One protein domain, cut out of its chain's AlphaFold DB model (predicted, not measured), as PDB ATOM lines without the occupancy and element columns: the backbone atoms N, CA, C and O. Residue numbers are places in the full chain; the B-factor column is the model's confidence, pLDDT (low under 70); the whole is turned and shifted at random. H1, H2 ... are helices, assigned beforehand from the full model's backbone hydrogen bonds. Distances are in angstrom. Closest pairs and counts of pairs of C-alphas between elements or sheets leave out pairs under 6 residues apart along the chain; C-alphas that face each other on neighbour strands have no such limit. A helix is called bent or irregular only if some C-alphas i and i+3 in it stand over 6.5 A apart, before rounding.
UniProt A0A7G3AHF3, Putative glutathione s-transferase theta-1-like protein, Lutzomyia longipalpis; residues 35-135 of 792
ATOM      1  N   LYS A  35     151.779 160.454 244.376       64.06
ATOM      2  CA  LYS A  35     151.855 161.156 245.659       64.06
ATOM      3  C   LYS A  35     152.815 160.364 246.530       64.06
ATOM      4  O   LYS A  35     152.712 159.140 246.583       64.06
ATOM      5  N   SER A  36     153.772 161.053 247.142       76.62
ATOM      6  CA  SER A  36     154.710 160.393 248.043       76.62
ATOM      7  C   SER A  36     153.921 159.661 249.126       76.62
ATOM      8  O   SER A  36     152.969 160.211 249.689       76.62
ATOM      9  N   THR A  37     154.265 158.398 249.354       81.62
ATOM     10  CA  THR A  37     153.559 157.561 250.327       81.62
ATOM     11  C   THR A  37     153.879 158.025 251.748       81.62
ATOM     12  O   THR A  37     154.864 158.729 251.991       81.62
ATOM     13  N   LYS A  38     153.051 157.623 252.721       79.50
ATOM     14  CA  LYS A  38     153.337 157.888 254.139       79.50
ATOM     15  C   LYS A  38     154.683 157.280 254.560       79.50
ATOM     16  O   LYS A  38     155.413 157.917 255.307       79.50
ATOM     17  N   GLU A  39     155.041 156.114 254.029       78.94
ATOM     18  CA  GLU A  39     156.327 155.445 254.280       78.94
ATOM     19  C   GLU A  39     157.527 156.197 253.689       78.94
ATOM     20  O   GLU A  39     158.588 156.258 254.315       78.94
ATOM     21  N   GLN A  40     157.364 156.825 252.519       84.94
ATOM     22  CA  GLN A  40     158.389 157.691 251.928       84.94
ATOM     23  C   GLN A  40     158.605 158.955 252.774       84.94
ATOM     24  O   GLN A  40     159.746 159.316 253.053       84.94
ATOM     25  N   HIS A  41     157.532 159.598 253.251       84.56
ATOM     26  CA  HIS A  41     157.652 160.733 254.175       84.56
ATOM     27  C   HIS A  41     158.258 160.329 255.525       84.56
ATOM     28  O   HIS A  41     159.110 161.045 256.043       84.56
ATOM     29  N   TYR A  42     157.883 159.164 256.059       84.00
ATOM     30  CA  TYR A  42     158.466 158.617 257.283       84.00
ATOM     31  C   TYR A  42     159.977 158.411 257.145       84.00
ATOM     32  O   TYR A  42     160.760 158.914 257.945       84.00
ATOM     33  N   THR A  43     160.386 157.729 256.076       83.94
ATOM     34  CA  THR A  43     161.794 157.418 255.812       83.94
ATOM     35  C   THR A  43     162.621 158.686 255.620       83.94
ATOM     36  O   THR A  43     163.743 158.761 256.111       83.94
ATOM     37  N   TYR A  44     162.053 159.709 254.980       85.25
ATOM     38  CA  TYR A  44     162.698 161.012 254.856       85.25
ATOM     39  C   TYR A  44     162.886 161.716 256.207       85.25
ATOM     40  O   TYR A  44     163.967 162.232 256.469       85.25
ATOM     41  N   VAL A  45     161.878 161.705 257.087       83.81
ATOM     42  CA  VAL A  45     161.995 162.304 258.430       83.81
ATOM     43  C   VAL A  45     163.055 161.581 259.267       83.81
ATOM     44  O   VAL A  45     163.889 162.247 259.873       83.81
ATOM     45  N   CYS A  46     163.097 160.245 259.240       82.12
ATOM     46  CA  CYS A  46     164.140 159.471 259.926       82.12
ATOM     47  C   CYS A  46     165.541 159.730 259.346       82.12
ATOM     48  O   CYS A  46     166.530 159.731 260.075       82.12
ATOM     49  N   PHE A  47     165.641 159.963 258.034       83.19
ATOM     50  CA  PHE A  47     166.906 160.308 257.389       83.19
ATOM     51  C   PHE A  47     167.385 161.713 257.784       83.19
ATOM     52  O   PHE A  47     168.564 161.902 258.068       83.19
ATOM     53  N   LEU A  48     166.471 162.687 257.854       80.75
ATOM     54  CA  LEU A  48     166.768 164.047 258.317       80.75
ATOM     55  C   LEU A  48     167.167 164.103 259.793       80.75
ATOM     56  O   LEU A  48     167.975 164.943 260.166       80.75
ATOM     57  N   GLU A  49     166.626 163.219 260.629       79.00
ATOM     58  CA  GLU A  49     166.989 163.131 262.047       79.00
ATOM     59  C   GLU A  49     168.458 162.729 262.234       79.00
ATOM     60  O   GLU A  49     169.162 163.317 263.051       79.00
ATOM     61  N   LYS A  50     168.949 161.788 261.418       77.88
ATOM     62  CA  LYS A  50     170.367 161.387 261.400       77.88
ATOM     63  C   LYS A  50     171.266 162.406 260.699       77.88
ATOM     64  O   LYS A  50     172.462 162.471 260.971       77.88
ATOM     65  N   HIS A  51     170.697 163.209 259.803       76.81
ATOM     66  CA  HIS A  51     171.431 164.178 258.996       76.81
ATOM     67  C   HIS A  51     170.735 165.548 258.955       76.81
ATOM     68  O   HIS A  51     170.232 165.952 257.898       76.81
ATOM     69  N   PRO A  52     170.744 166.311 260.068       69.25
ATOM     70  CA  PRO A  52     169.998 167.561 260.163       69.25
ATOM     71  C   PRO A  52     170.408 168.565 259.085       69.25
ATOM     72  O   PRO A  52     169.559 169.194 258.483       69.25
ATOM     73  N   ARG A  53     171.695 168.657 258.729       66.06
ATOM     74  CA  ARG A  53     172.214 169.658 257.772       66.06
ATOM     75  C   ARG A  53     171.761 169.472 256.309       66.06
ATOM     76  O   ARG A  53     172.067 170.315 255.477       66.06
ATOM     77  N   LEU A  54     171.003 168.420 255.981       69.31
ATOM     78  CA  LEU A  54     170.474 168.175 254.628       69.31
ATOM     79  C   LEU A  54     169.303 169.111 254.244       69.31
ATOM     80  O   LEU A  54     168.838 169.091 253.105       69.31
ATOM     81  N   TRP A  55     168.785 169.921 255.180       62.53
ATOM     82  CA  TRP A  55     167.620 170.784 254.937       62.53
ATOM     83  C   TRP A  55     167.924 172.056 254.119       62.53
ATOM     84  O   TRP A  55     166.973 172.701 253.647       62.53
ATOM     85  N   GLU A  56     169.197 172.415 253.931       58.75
ATOM     86  CA  GLU A  56     169.629 173.565 253.126       58.75
ATOM     87  C   GLU A  56     169.703 173.203 251.628       58.75
ATOM     88  O   GLU A  56     170.405 172.261 251.247       58.75
ATOM     89  N   PRO A  57     168.976 173.908 250.736       50.16
ATOM     90  CA  PRO A  57     168.996 173.592 249.317       50.16
ATOM     91  C   PRO A  57     170.320 174.010 248.669       50.16
ATOM     92  O   PRO A  57     170.738 175.162 248.775       50.16
ATOM     93  N   SER A  58     170.889 173.095 247.882       55.69
ATOM     94  CA  SER A  58     171.923 173.336 246.863       55.69
ATOM     95  C   SER A  58     173.313 173.755 247.359       55.69
ATOM     96  O   SER A  58     173.852 174.779 246.950       55.69
ATOM     97  N   HIS A  59     173.958 172.888 248.142       57.03
ATOM     98  CA  HIS A  59     175.420 172.847 248.196       57.03
ATOM     99  C   HIS A  59     175.898 171.529 247.575       57.03
ATOM    100  O   HIS A  59     175.475 170.467 248.030       57.03
ATOM    101  N   LYS A  60     176.826 171.574 246.600       62.62
ATOM    102  CA  LYS A  60     177.412 170.377 245.936       62.62
ATOM    103  C   LYS A  60     177.919 169.309 246.921       62.62
ATOM    104  O   LYS A  60     178.007 168.128 246.609       62.62
ATOM    105  N   LYS A  61     178.230 169.733 248.149       64.94
ATOM    106  CA  LYS A  61     178.693 168.896 249.268       64.94
ATOM    107  C   LYS A  61     177.667 167.828 249.692       64.94
ATOM    108  O   LYS A  61     178.061 166.804 250.242       64.94
ATOM    109  N   TYR A  62     176.379 168.033 249.413       72.50
ATOM    110  CA  TYR A  62     175.292 167.137 249.828       72.50
ATOM    111  C   TYR A  62     174.695 166.302 248.686       72.50
ATOM    112  O   TYR A  62     173.774 165.522 248.929       72.50
ATOM    113  N   ASP A  63     175.225 166.406 247.462       74.38
ATOM    114  CA  ASP A  63     174.703 165.680 246.294       74.38
ATOM    115  C   ASP A  63     174.775 164.158 246.495       74.38
ATOM    116  O   ASP A  63     173.819 163.440 246.198       74.38
ATOM    117  N   HIS A  64     175.855 163.659 247.108       79.50
ATOM    118  CA  HIS A  64     175.992 162.233 247.423       79.50
ATOM    119  C   HIS A  64     174.912 161.742 248.410       79.50
ATOM    120  O   HIS A  64     174.377 160.644 248.257       79.50
ATOM    121  N   MET A  65     174.528 162.575 249.386       78.31
ATOM    122  CA  MET A  65     173.482 162.246 250.362       78.31
ATOM    123  C   MET A  65     172.100 162.249 249.719       78.31
ATOM    124  O   MET A  65     171.275 161.391 250.025       78.31
ATOM    125  N   TRP A  66     171.853 163.189 248.807       83.44
ATOM    126  CA  TRP A  66     170.617 163.249 248.034       83.44
ATOM    127  C   TRP A  66     170.468 162.063 247.079       83.44
ATOM    128  O   TRP A  66     169.359 161.538 246.941       83.44
ATOM    129  N   ASN A  67     171.564 161.592 246.484       82.38
ATOM    130  CA  ASN A  67     171.580 160.369 245.679       82.38
ATOM    131  C   ASN A  67     171.221 159.143 246.529       82.38
ATOM    132  O   ASN A  67     170.308 158.396 246.176       82.38
ATOM    133  N   LYS A  68     171.847 159.000 247.703       83.94
ATOM    134  CA  LYS A  68     171.574 157.906 248.647       83.94
ATOM    135  C   LYS A  68     170.140 157.920 249.176       83.94
ATOM    136  O   LYS A  68     169.461 156.897 249.199       83.94
ATOM    137  N   LEU A  69     169.637 159.094 249.557       84.94
ATOM    138  CA  LEU A  69     168.249 159.269 249.977       84.94
ATOM    139  C   LEU A  69     167.276 158.921 248.840       84.94
ATOM    140  O   LEU A  69     166.256 158.278 249.077       84.94
ATOM    141  N   THR A  70     167.589 159.321 247.608       85.81
ATOM    142  CA  THR A  70     166.763 159.021 246.432       85.81
ATOM    143  C   THR A  70     166.674 157.521 246.182       85.81
ATOM    144  O   THR A  70     165.580 157.020 245.922       85.81
ATOM    145  N   GLU A  71     167.783 156.794 246.313       85.44
ATOM    146  CA  GLU A  71     167.809 155.335 246.210       85.44
ATOM    147  C   GLU A  71     166.886 154.688 247.254       85.44
ATOM    148  O   GLU A  71     165.983 153.932 246.893       85.44
ATOM    149  N   ILE A  72     167.011 155.088 248.523       85.19
ATOM    150  CA  ILE A  72     166.188 154.576 249.631       85.19
ATOM    151  C   ILE A  72     164.698 154.912 249.448       85.19
ATOM    152  O   ILE A  72     163.826 154.088 249.713       85.19
ATOM    153  N   LEU A  73     164.355 156.124 249.009       85.94
ATOM    154  CA  LEU A  73     162.952 156.515 248.829       85.94
ATOM    155  C   LEU A  73     162.303 155.813 247.632       85.94
ATOM    156  O   LEU A  73     161.097 155.545 247.647       85.94
ATOM    157  N   ASN A  74     163.097 155.496 246.611       84.88
ATOM    158  CA  ASN A  74     162.648 154.816 245.405       84.88
ATOM    159  C   ASN A  74     162.422 153.306 245.605       84.88
ATOM    160  O   ASN A  74     161.756 152.699 244.766       84.88
ATOM    161  N   THR A  75     162.914 152.699 246.696       82.50
ATOM    162  CA  THR A  75     162.569 151.311 247.068       82.50
ATOM    163  C   THR A  75     161.221 151.207 247.787       82.50
ATOM    164  O   THR A  75     160.560 150.179 247.696       82.50
ATOM    165  N   LYS A  76     160.771 152.283 248.448       77.94
ATOM    166  CA  LYS A  76     159.560 152.309 249.297       77.94
ATOM    167  C   LYS A  76     158.324 152.920 248.629       77.94
ATOM    168  O   LYS A  76     157.362 153.309 249.295       77.94
ATOM    169  N   GLY A  77     158.348 153.079 247.307       76.81
ATOM    170  CA  GLY A  77     157.198 153.585 246.568       76.81
ATOM    171  C   GLY A  77     157.548 154.197 245.211       76.81
ATOM    172  O   GLY A  77     158.528 153.810 244.580       76.81
ATOM    173  N   PRO A  78     156.739 155.163 244.744       78.19
ATOM    174  CA  PRO A  78     156.946 155.894 243.501       78.19
ATOM    175  C   PRO A  78     158.375 156.377 243.275       78.19
ATOM    176  O   PRO A  78     158.861 157.214 244.045       78.19
ATOM    177  N   ARG A  79     159.002 155.906 242.189       78.62
ATOM    178  CA  ARG A  79     160.352 156.320 241.800       78.62
ATOM    179  C   ARG A  79     160.350 157.762 241.295       78.62
ATOM    180  O   ARG A  79     159.543 158.114 240.433       78.62
ATOM    181  N   LYS A  80     161.259 158.584 241.818       82.75
ATOM    182  CA  LYS A  80     161.471 159.977 241.403       82.75
ATOM    183  C   LYS A  80     162.963 160.258 241.228       82.75
ATOM    184  O   LYS A  80     163.799 159.568 241.813       82.75
ATOM    185  N   THR A  81     163.289 161.255 240.408       82.25
ATOM    186  CA  THR A  81     164.666 161.753 240.289       82.25
ATOM    187  C   THR A  81     165.060 162.555 241.530       82.25
ATOM    188  O   THR A  81     164.200 162.978 242.305       82.25
ATOM    189  N   VAL A  82     166.361 162.791 241.707       79.94
ATOM    190  CA  VAL A  82     166.902 163.580 242.824       79.94
ATOM    191  C   VAL A  82     166.271 164.977 242.870       79.94
ATOM    192  O   VAL A  82     165.720 165.367 243.897       79.94
ATOM    193  N   ASP A  83     166.223 165.678 241.734       75.56
ATOM    194  CA  ASP A  83     165.614 167.015 241.628       75.56
ATOM    195  C   ASP A  83     164.112 167.011 241.953       75.56
ATOM    196  O   ASP A  83     163.572 167.935 242.573       75.56
ATOM    197  N   GLN A  84     163.414 165.943 241.554       78.06
ATOM    198  CA  GLN A  84     162.002 165.756 241.874       78.06
ATOM    199  C   GLN A  84     161.797 165.516 243.372       78.06
ATOM    200  O   GLN A  84     160.825 166.027 243.930       78.06
ATOM    201  N   TRP A  85     162.691 164.775 244.034       85.31
ATOM    202  CA  TRP A  85     162.659 164.586 245.485       85.31
ATOM    203  C   TRP A  85     162.967 165.877 246.238       85.31
ATOM    204  O   TRP A  85     162.202 166.238 247.133       85.31
ATOM    205  N   GLN A  86     164.002 166.612 245.834       81.94
ATOM    206  CA  GLN A  86     164.341 167.913 246.412       81.94
ATOM    207  C   GLN A  86     163.162 168.889 246.326       81.94
ATOM    208  O   GLN A  86     162.812 169.534 247.313       81.94
ATOM    209  N   THR A  87     162.494 168.953 245.170       76.88
ATOM    210  CA  THR A  87     161.331 169.827 244.965       76.88
ATOM    211  C   THR A  87     160.128 169.378 245.797       76.88
ATOM    212  O   THR A  87     159.557 170.169 246.542       76.88
ATOM    213  N   ASN A  88     159.767 168.097 245.729       80.75
ATOM    214  CA  ASN A  88     158.581 167.557 246.396       80.75
ATOM    215  C   ASN A  88     158.681 167.637 247.929       80.75
ATOM    216  O   ASN A  88     157.736 168.054 248.594       80.75
ATOM    217  N   LEU A  89     159.839 167.295 248.499       82.06
ATOM    218  CA  LEU A  89     160.051 167.349 249.948       82.06
ATOM    219  C   LEU A  89     160.148 168.792 250.456       82.06
ATOM    220  O   LEU A  89     159.663 169.090 251.549       82.06
ATOM    221  N   ARG A  90     160.687 169.712 249.645       80.25
ATOM    222  CA  ARG A  90     160.655 171.151 249.933       80.25
ATOM    223  C   ARG A  90     159.222 171.682 249.968       80.25
ATOM    224  O   ARG A  90     158.862 172.392 250.906       80.25
ATOM    225  N   ASP A  91     158.401 171.321 248.990       77.56
ATOM    226  CA  ASP A  91     156.998 171.743 248.930       77.56
ATOM    227  C   ASP A  91     156.186 171.139 250.087       77.56
ATOM    228  O   ASP A  91     155.386 171.831 250.725       77.56
ATOM    229  N   TRP A  92     156.449 169.873 250.431       84.31
ATOM    230  CA  TRP A  92     155.864 169.222 251.602       84.31
ATOM    231  C   TRP A  92     156.230 169.953 252.897       84.31
ATOM    232  O   TRP A  92     155.346 170.256 253.699       84.31
ATOM    233  N   ARG A  93     157.502 170.334 253.067       81.69
ATOM    234  CA  ARG A  93     157.973 171.127 254.210       81.69
ATOM    235  C   ARG A  93     157.210 172.443 254.347       81.69
ATOM    236  O   ARG A  93     156.675 172.727 255.418       81.69
ATOM    237  N   TYR A  94     157.104 173.216 253.266       77.69
ATOM    238  CA  TYR A  94     156.345 174.472 253.271       77.69
ATOM    239  C   TYR A  94     154.876 174.255 253.644       77.69
ATOM    240  O   TYR A  94     154.327 174.998 254.463       77.69
ATOM    241  N   SER A  95     154.255 173.208 253.098       81.50
ATOM    242  CA  SER A  95     152.877 172.842 253.420       81.50
ATOM    243  C   SER A  95     152.701 172.512 254.907       81.50
ATOM    244  O   SER A  95     151.729 172.957 255.519       81.50
ATOM    245  N   VAL A  96     153.629 171.764 255.511       83.38
ATOM    246  CA  VAL A  96     153.578 171.394 256.936       83.38
ATOM    247  C   VAL A  96     153.762 172.619 257.838       83.38
ATOM    248  O   VAL A  96     152.968 172.823 258.759       83.38
ATOM    249  N   THR A  97     154.728 173.495 257.547       80.69
ATOM    250  CA  THR A  97     154.930 174.744 258.303       80.69
ATOM    251  C   THR A  97     153.716 175.672 258.218       80.69
ATOM    252  O   THR A  97     153.287 176.243 259.224       80.69
ATOM    253  N   PHE A  98     153.108 175.798 257.035       80.50
ATOM    254  CA  PHE A  98     151.890 176.587 256.852       80.50
ATOM    255  C   PHE A  98     150.700 175.990 257.620       80.50
ATOM    256  O   PHE A  98     149.975 176.710 258.315       80.50
ATOM    257  N   LYS A  99     150.532 174.663 257.554       83.31
ATOM    258  CA  LYS A  99     149.507 173.925 258.302       83.31
ATOM    259  C   LYS A  99     149.665 174.131 259.809       83.31
ATOM    260  O   LYS A  99     148.668 174.427 260.463       83.31
ATOM    261  N   TYR A 100     150.889 174.077 260.342       81.62
ATOM    262  CA  TYR A 100     151.177 174.339 261.758       81.62
ATOM    263  C   TYR A 100     150.738 175.737 262.197       81.62
ATOM    264  O   TYR A 100     149.953 175.864 263.135       81.62
ATOM    265  N   ARG A 101     151.141 176.787 261.469       81.56
ATOM    266  CA  ARG A 101     150.754 178.177 261.785       81.56
ATOM    267  C   ARG A 101     149.237 178.373 261.804       81.56
ATOM    268  O   ARG A 101     148.712 179.089 262.656       81.56
ATOM    269  N   LYS A 102     148.523 177.726 260.877       81.75
ATOM    270  CA  LYS A 102     147.057 177.769 260.807       81.75
ATOM    271  C   LYS A 102     146.403 176.970 261.941       81.75
ATOM    272  O   LYS A 102     145.427 177.433 262.522       81.75
ATOM    273  N   TYR A 103     146.919 175.784 262.257       82.25
ATOM    274  CA  TYR A 103     146.317 174.871 263.235       82.25
ATOM    275  C   TYR A 103     146.591 175.307 264.678       82.25
ATOM    276  O   TYR A 103     145.705 175.144 265.512       82.25
ATOM    277  N   LYS A 104     147.733 175.964 264.938       76.69
ATOM    278  CA  LYS A 104     148.047 176.645 266.207       76.69
ATOM    279  C   LYS A 104     146.957 177.657 266.582       76.69
ATOM    280  O   LYS A 104     146.461 177.630 267.698       76.69
ATOM    281  N   LYS A 105     146.503 178.481 265.625       75.88
ATOM    282  CA  LYS A 105     145.417 179.463 265.839       75.88
ATOM    283  C   LYS A 105     144.046 178.829 266.092       75.88
ATOM    284  O   LYS A 105     143.195 179.450 266.712       75.88
ATOM    285  N   LEU A 106     143.820 177.622 265.573       75.94
ATOM    286  CA  LEU A 106     142.524 176.936 265.604       75.94
ATOM    287  C   LEU A 106     142.439 175.840 266.681       75.94
ATOM    288  O   LEU A 106     141.416 175.167 266.763       75.94
ATOM    289  N   GLY A 107     143.508 175.603 267.451       73.81
ATOM    290  CA  GLY A 107     143.561 174.555 268.478       73.81
ATOM    291  C   GLY A 107     143.450 173.120 267.943       73.81
ATOM    292  O   GLY A 107     143.040 172.225 268.680       73.81
ATOM    293  N   LYS A 108     143.778 172.874 266.666       73.62
ATOM    294  CA  LYS A 108     143.610 171.556 266.021       73.62
ATOM    295  C   LYS A 108     144.856 170.667 266.160       73.62
ATOM    296  O   LYS A 108     145.975 171.181 266.108       73.62
ATOM    297  N   PRO A 109     144.697 169.333 266.286       73.31
ATOM    298  CA  PRO A 109     145.826 168.410 266.375       73.31
ATOM    299  C   PRO A 109     146.567 168.285 265.033       73.31
ATOM    300  O   PRO A 109     145.964 168.350 263.960       73.31
ATOM    301  N   ILE A 110     147.883 168.086 265.107       77.62
ATOM    302  CA  ILE A 110     148.786 167.849 263.971       77.62
ATOM    303  C   ILE A 110     149.305 166.411 264.076       77.62
ATOM    304  O   ILE A 110     149.378 165.867 265.177       77.62
ATOM    305  N   ALA A 111     149.594 165.776 262.937       78.12
ATOM    306  CA  ALA A 111     150.075 164.397 262.914       78.12
ATOM    307  C   ALA A 111     151.501 164.301 263.481       78.12
ATOM    308  O   ALA A 111     152.326 165.177 263.224       78.12
ATOM    309  N   ASP A 112     151.818 163.220 264.195       74.62
ATOM    310  CA  ASP A 112     153.068 163.115 264.962       74.62
ATOM    311  C   ASP A 112     154.331 163.184 264.072       74.62
ATOM    312  O   ASP A 112     155.304 163.850 264.418       74.62
ATOM    313  N   MET A 113     154.277 162.631 262.852       76.69
ATOM    314  CA  MET A 113     155.348 162.753 261.844       76.69
ATOM    315  C   MET A 113     155.589 164.204 261.391       76.69
ATOM    316  O   MET A 113     156.732 164.625 261.222       76.69
ATOM    317  N   GLU A 114     154.519 164.979 261.188       82.19
ATOM    318  CA  GLU A 114     154.612 166.391 260.791       82.19
ATOM    319  C   GLU A 114     155.187 167.234 261.940       82.19
ATOM    320  O   GLU A 114     155.935 168.178 261.693       82.19
ATOM    321  N   MET A 115     154.894 166.869 263.194       76.81
ATOM    322  CA  MET A 115     155.481 167.514 264.374       76.81
ATOM    323  C   MET A 115     156.980 167.229 264.500       76.81
ATOM    324  O   MET A 115     157.745 168.157 264.757       76.81
ATOM    325  N   LYS A 116     157.414 165.986 264.254       77.44
ATOM    326  CA  LYS A 116     158.838 165.617 264.274       77.44
ATOM    327  C   LYS A 116     159.637 166.358 263.195       77.44
ATOM    328  O   LYS A 116     160.718 166.869 263.466       77.44
ATOM    329  N   LEU A 117     159.063 166.526 261.998       82.12
ATOM    330  CA  LEU A 117     159.655 167.365 260.950       82.12
ATOM    331  C   LEU A 117     159.807 168.829 261.403       82.12
ATOM    332  O   LEU A 117     160.848 169.436 261.179       82.12
ATOM    333  N   LEU A 118     158.791 169.405 262.054       79.81
ATOM    334  CA  LEU A 118     158.842 170.788 262.554       79.81
ATOM    335  C   LEU A 118     159.872 170.982 263.674       79.81
ATOM    336  O   LEU A 118     160.455 172.063 263.765       79.81
ATOM    337  N   GLN A 119     160.107 169.949 264.490       79.00
ATOM    338  CA  GLN A 119     161.157 169.931 265.509       79.00
ATOM    339  C   GLN A 119     162.552 169.962 264.875       79.00
ATOM    340  O   GLN A 119     163.354 170.814 265.241       79.00
ATOM    341  N   ILE A 120     162.818 169.099 263.886       75.31
ATOM    342  CA  ILE A 120     164.111 169.053 263.174       75.31
ATOM    343  C   ILE A 120     164.417 170.392 262.483       75.31
ATOM    344  O   ILE A 120     165.568 170.806 262.395       75.31
ATOM    345  N   LEU A 121     163.383 171.096 262.016       72.38
ATOM    346  CA  LEU A 121     163.516 172.399 261.361       72.38
ATOM    347  C   LEU A 121     163.646 173.580 262.334       72.38
ATOM    348  O   LEU A 121     163.791 174.710 261.875       72.38
ATOM    349  N   GLY A 122     163.537 173.355 263.648       71.06
ATOM    350  CA  GLY A 122     163.605 174.417 264.658       71.06
ATOM    351  C   GLY A 122     162.409 175.381 264.661       71.06
ATOM    352  O   GLY A 122     162.493 176.458 265.234       71.06
ATOM    353  N   VAL A 123     161.285 175.018 264.025       67.94
ATOM    354  CA  VAL A 123     160.089 175.883 263.887       67.94
ATOM    355  C   VAL A 123     159.042 175.608 264.986       67.94
ATOM    356  O   VAL A 123     158.024 176.296 265.085       67.94
ATOM    357  N   LEU A 124     159.258 174.582 265.815       68.81
ATOM    358  CA  LEU A 124     158.338 174.173 266.875       68.81
ATOM    359  C   LEU A 124     158.608 174.943 268.185       68.81
ATOM    360  O   LEU A 124     159.453 174.556 268.986       68.81
ATOM    361  N   GLU A 125     157.850 176.014 268.416       59.88
ATOM    362  CA  GLU A 125     158.041 176.936 269.557       59.88
ATOM    363  C   GLU A 125     157.318 176.512 270.856       59.88
ATOM    364  O   GLU A 125     157.576 177.068 271.916       59.88
ATOM    365  N   ASP A 126     156.378 175.565 270.795       60.75
ATOM    366  CA  ASP A 126     155.331 175.399 271.817       60.75
ATOM    367  C   ASP A 126     155.554 174.162 272.723       60.75
ATOM    368  O   ASP A 126     155.553 173.016 272.258       60.75
ATOM    369  N   GLU A 127     155.724 174.392 274.034       58.81
ATOM    370  CA  GLU A 127     156.052 173.384 275.065       58.81
ATOM    371  C   GLU A 127     155.013 172.258 275.189       58.81
ATOM    372  O   GLU A 127     155.344 171.114 275.514       58.81
ATOM    373  N   LYS A 128     153.745 172.540 274.860       59.91
ATOM    374  CA  LYS A 128     152.668 171.536 274.862       59.91
ATOM    375  C   LYS A 128     152.909 170.415 273.848       59.91
ATOM    376  O   LYS A 128     152.525 169.270 274.086       59.91
ATOM    377  N   TYR A 129     153.535 170.735 272.717       56.16
ATOM    378  CA  TYR A 129     153.798 169.778 271.644       56.16
ATOM    379  C   TYR A 129     155.125 169.034 271.846       56.16
ATOM    380  O   TYR A 129     155.206 167.859 271.492       56.16
ATOM    381  N   LYS A 130     156.114 169.655 272.508       56.72
ATOM    382  CA  LYS A 130     157.363 168.994 272.932       56.72
ATOM    383  C   LYS A 130     157.104 167.833 273.906       56.72
ATOM    384  O   LYS A 130     157.615 166.738 273.685       56.72
ATOM    385  N   ARG A 131     156.221 168.015 274.900       55.81
ATOM    386  CA  ARG A 131     155.843 166.950 275.863       55.81
ATOM    387  C   ARG A 131     155.096 165.767 275.242       55.81
ATOM    388  O   ARG A 131     155.119 164.672 275.787       55.81
ATOM    389  N   ARG A 132     154.404 165.980 274.118       56.41
ATOM    390  CA  ARG A 132     153.671 164.920 273.401       56.41
ATOM    391  C   ARG A 132     154.593 164.078 272.504       56.41
ATOM    392  O   ARG A 132     154.271 162.933 272.205       56.41
ATOM    393  N   LEU A 133     155.735 164.631 272.090       53.44
ATOM    394  CA  LEU A 133     156.774 163.929 271.330       53.44
ATOM    395  C   LEU A 133     157.674 163.076 272.233       53.44
ATOM    396  O   LEU A 133     158.045 161.982 271.827       53.44
ATOM    397  N   SER A 134     157.957 163.510 273.468       50.62
ATOM    398  CA  SER A 134     158.731 162.713 274.440       50.62
ATOM    399  C   SER A 134     158.048 161.404 274.860       50.62
ATOM    400  O   SER A 134     158.700 160.529 275.407       50.62
ATOM    401  N   SER A 135     156.745 161.255 274.599       46.34
ATOM    402  CA  SER A 135     155.981 160.019 274.822       46.34
ATOM    403  C   SER A 135     155.870 159.111 273.584       46.34
ATOM    404  O   SER A 135     155.192 158.090 273.650       46.34
TER     405      SER A 135
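AT A GLANCE: This is residues 35 to 135 of the 792 residues of the protein "Putative glutathione s-transferase theta-1-like protein" of Lutzomyia longipalpis (UniProt A0A7G3AHF3). One long helix, H4, crosses over a rough row of three shorter helices, H3, H1 and H5, packing on H3 near its own first residues and on H5 farther along, while H1, between those two, only just stays clear of it. H6 packs on H5 at one end of the domain, and the short H2 sits by H1 and H3. The printed part has 101 residues with six named helices, H1 to H6 in order along the chain, and no named strand; its class is all helix. It is compact, with a radius of gyration of the C-alphas of 14.1 A and spans of 38 by 26 by 24 A.

HOW THE PARTS SIT: Start at H4, residues 82 to 106. With residues 82 to 86 alone it touches residues 66 to 70 of H3, residues 60 to 75, about perpendicular at 83 degrees; the closest C-alphas, of Thr 70 and Val 82, are 5.8 A apart. With residues 93 to 97 alone it touches H5, residues 112 to 120, about perpendicular at 77 degrees; look at the closest C-alphas, Val 96 and Glu 114, 6.4 A apart. H5 is the hub, touching three helices. It touches H1, residues 38 to 50, at a shallow tilt of 28 degrees, the same way, closest at the C-alphas of Val 45 and Leu 117, 6.1 A. H1 touches residues 69 to 73 of H3 at a shallow tilt of 34.8 degrees, only just short of steep, opposite ways; the closest C-alphas are Gln 40 and Leu 73, 5.6 A. H1 and H4 are only just apart, 8.2 A at the closest. H6, residues 127 to 133, touches H5 at a steep tilt of 62 degrees, opposite ways, closest at the C-alphas of Asp 112 and Leu 133, 7.4 A. H2, residues 52 to 55, is close to H1 but not clearly touching, with the C-alphas of Leu 48 and Leu 54 6.7 A apart. Every O i to N i+4 pair is within hydrogen-bond range in H1 and H5; it is 10 of 12 in H3, 20 of 21 in H4 and 2 of 3 in H6, and H2 is too short for such a pair.

IN THESE COORDINATES: Find C-alpha 82 at (166.902, 163.580, 242.824); from there H4 runs 35.9 A to C-alpha 106 at (142.524, 176.936, 265.604). H3 is 24.2 A long and irregular, with C-alphas 61 and 64 7.4 A apart. H1 begins at C-alpha 38, (153.337, 157.888, 254.139), and is 18.8 A long. H5 is 12.7 A and H6 10.2 A. H2, 6.6 A, is irregular, but only just: C-alphas 52 and 55 are 6.6 A apart.

THE WHOLE: The two C-alphas farthest apart, Lys 60 and Gly 107, are 40.9 A apart. The printed part has no cut and no long link. Look at the B-factor column: the mean pLDDT of the printed part is 75.2, and residue 35, residues 52 to 61 and residues 123 to 135 are under 70.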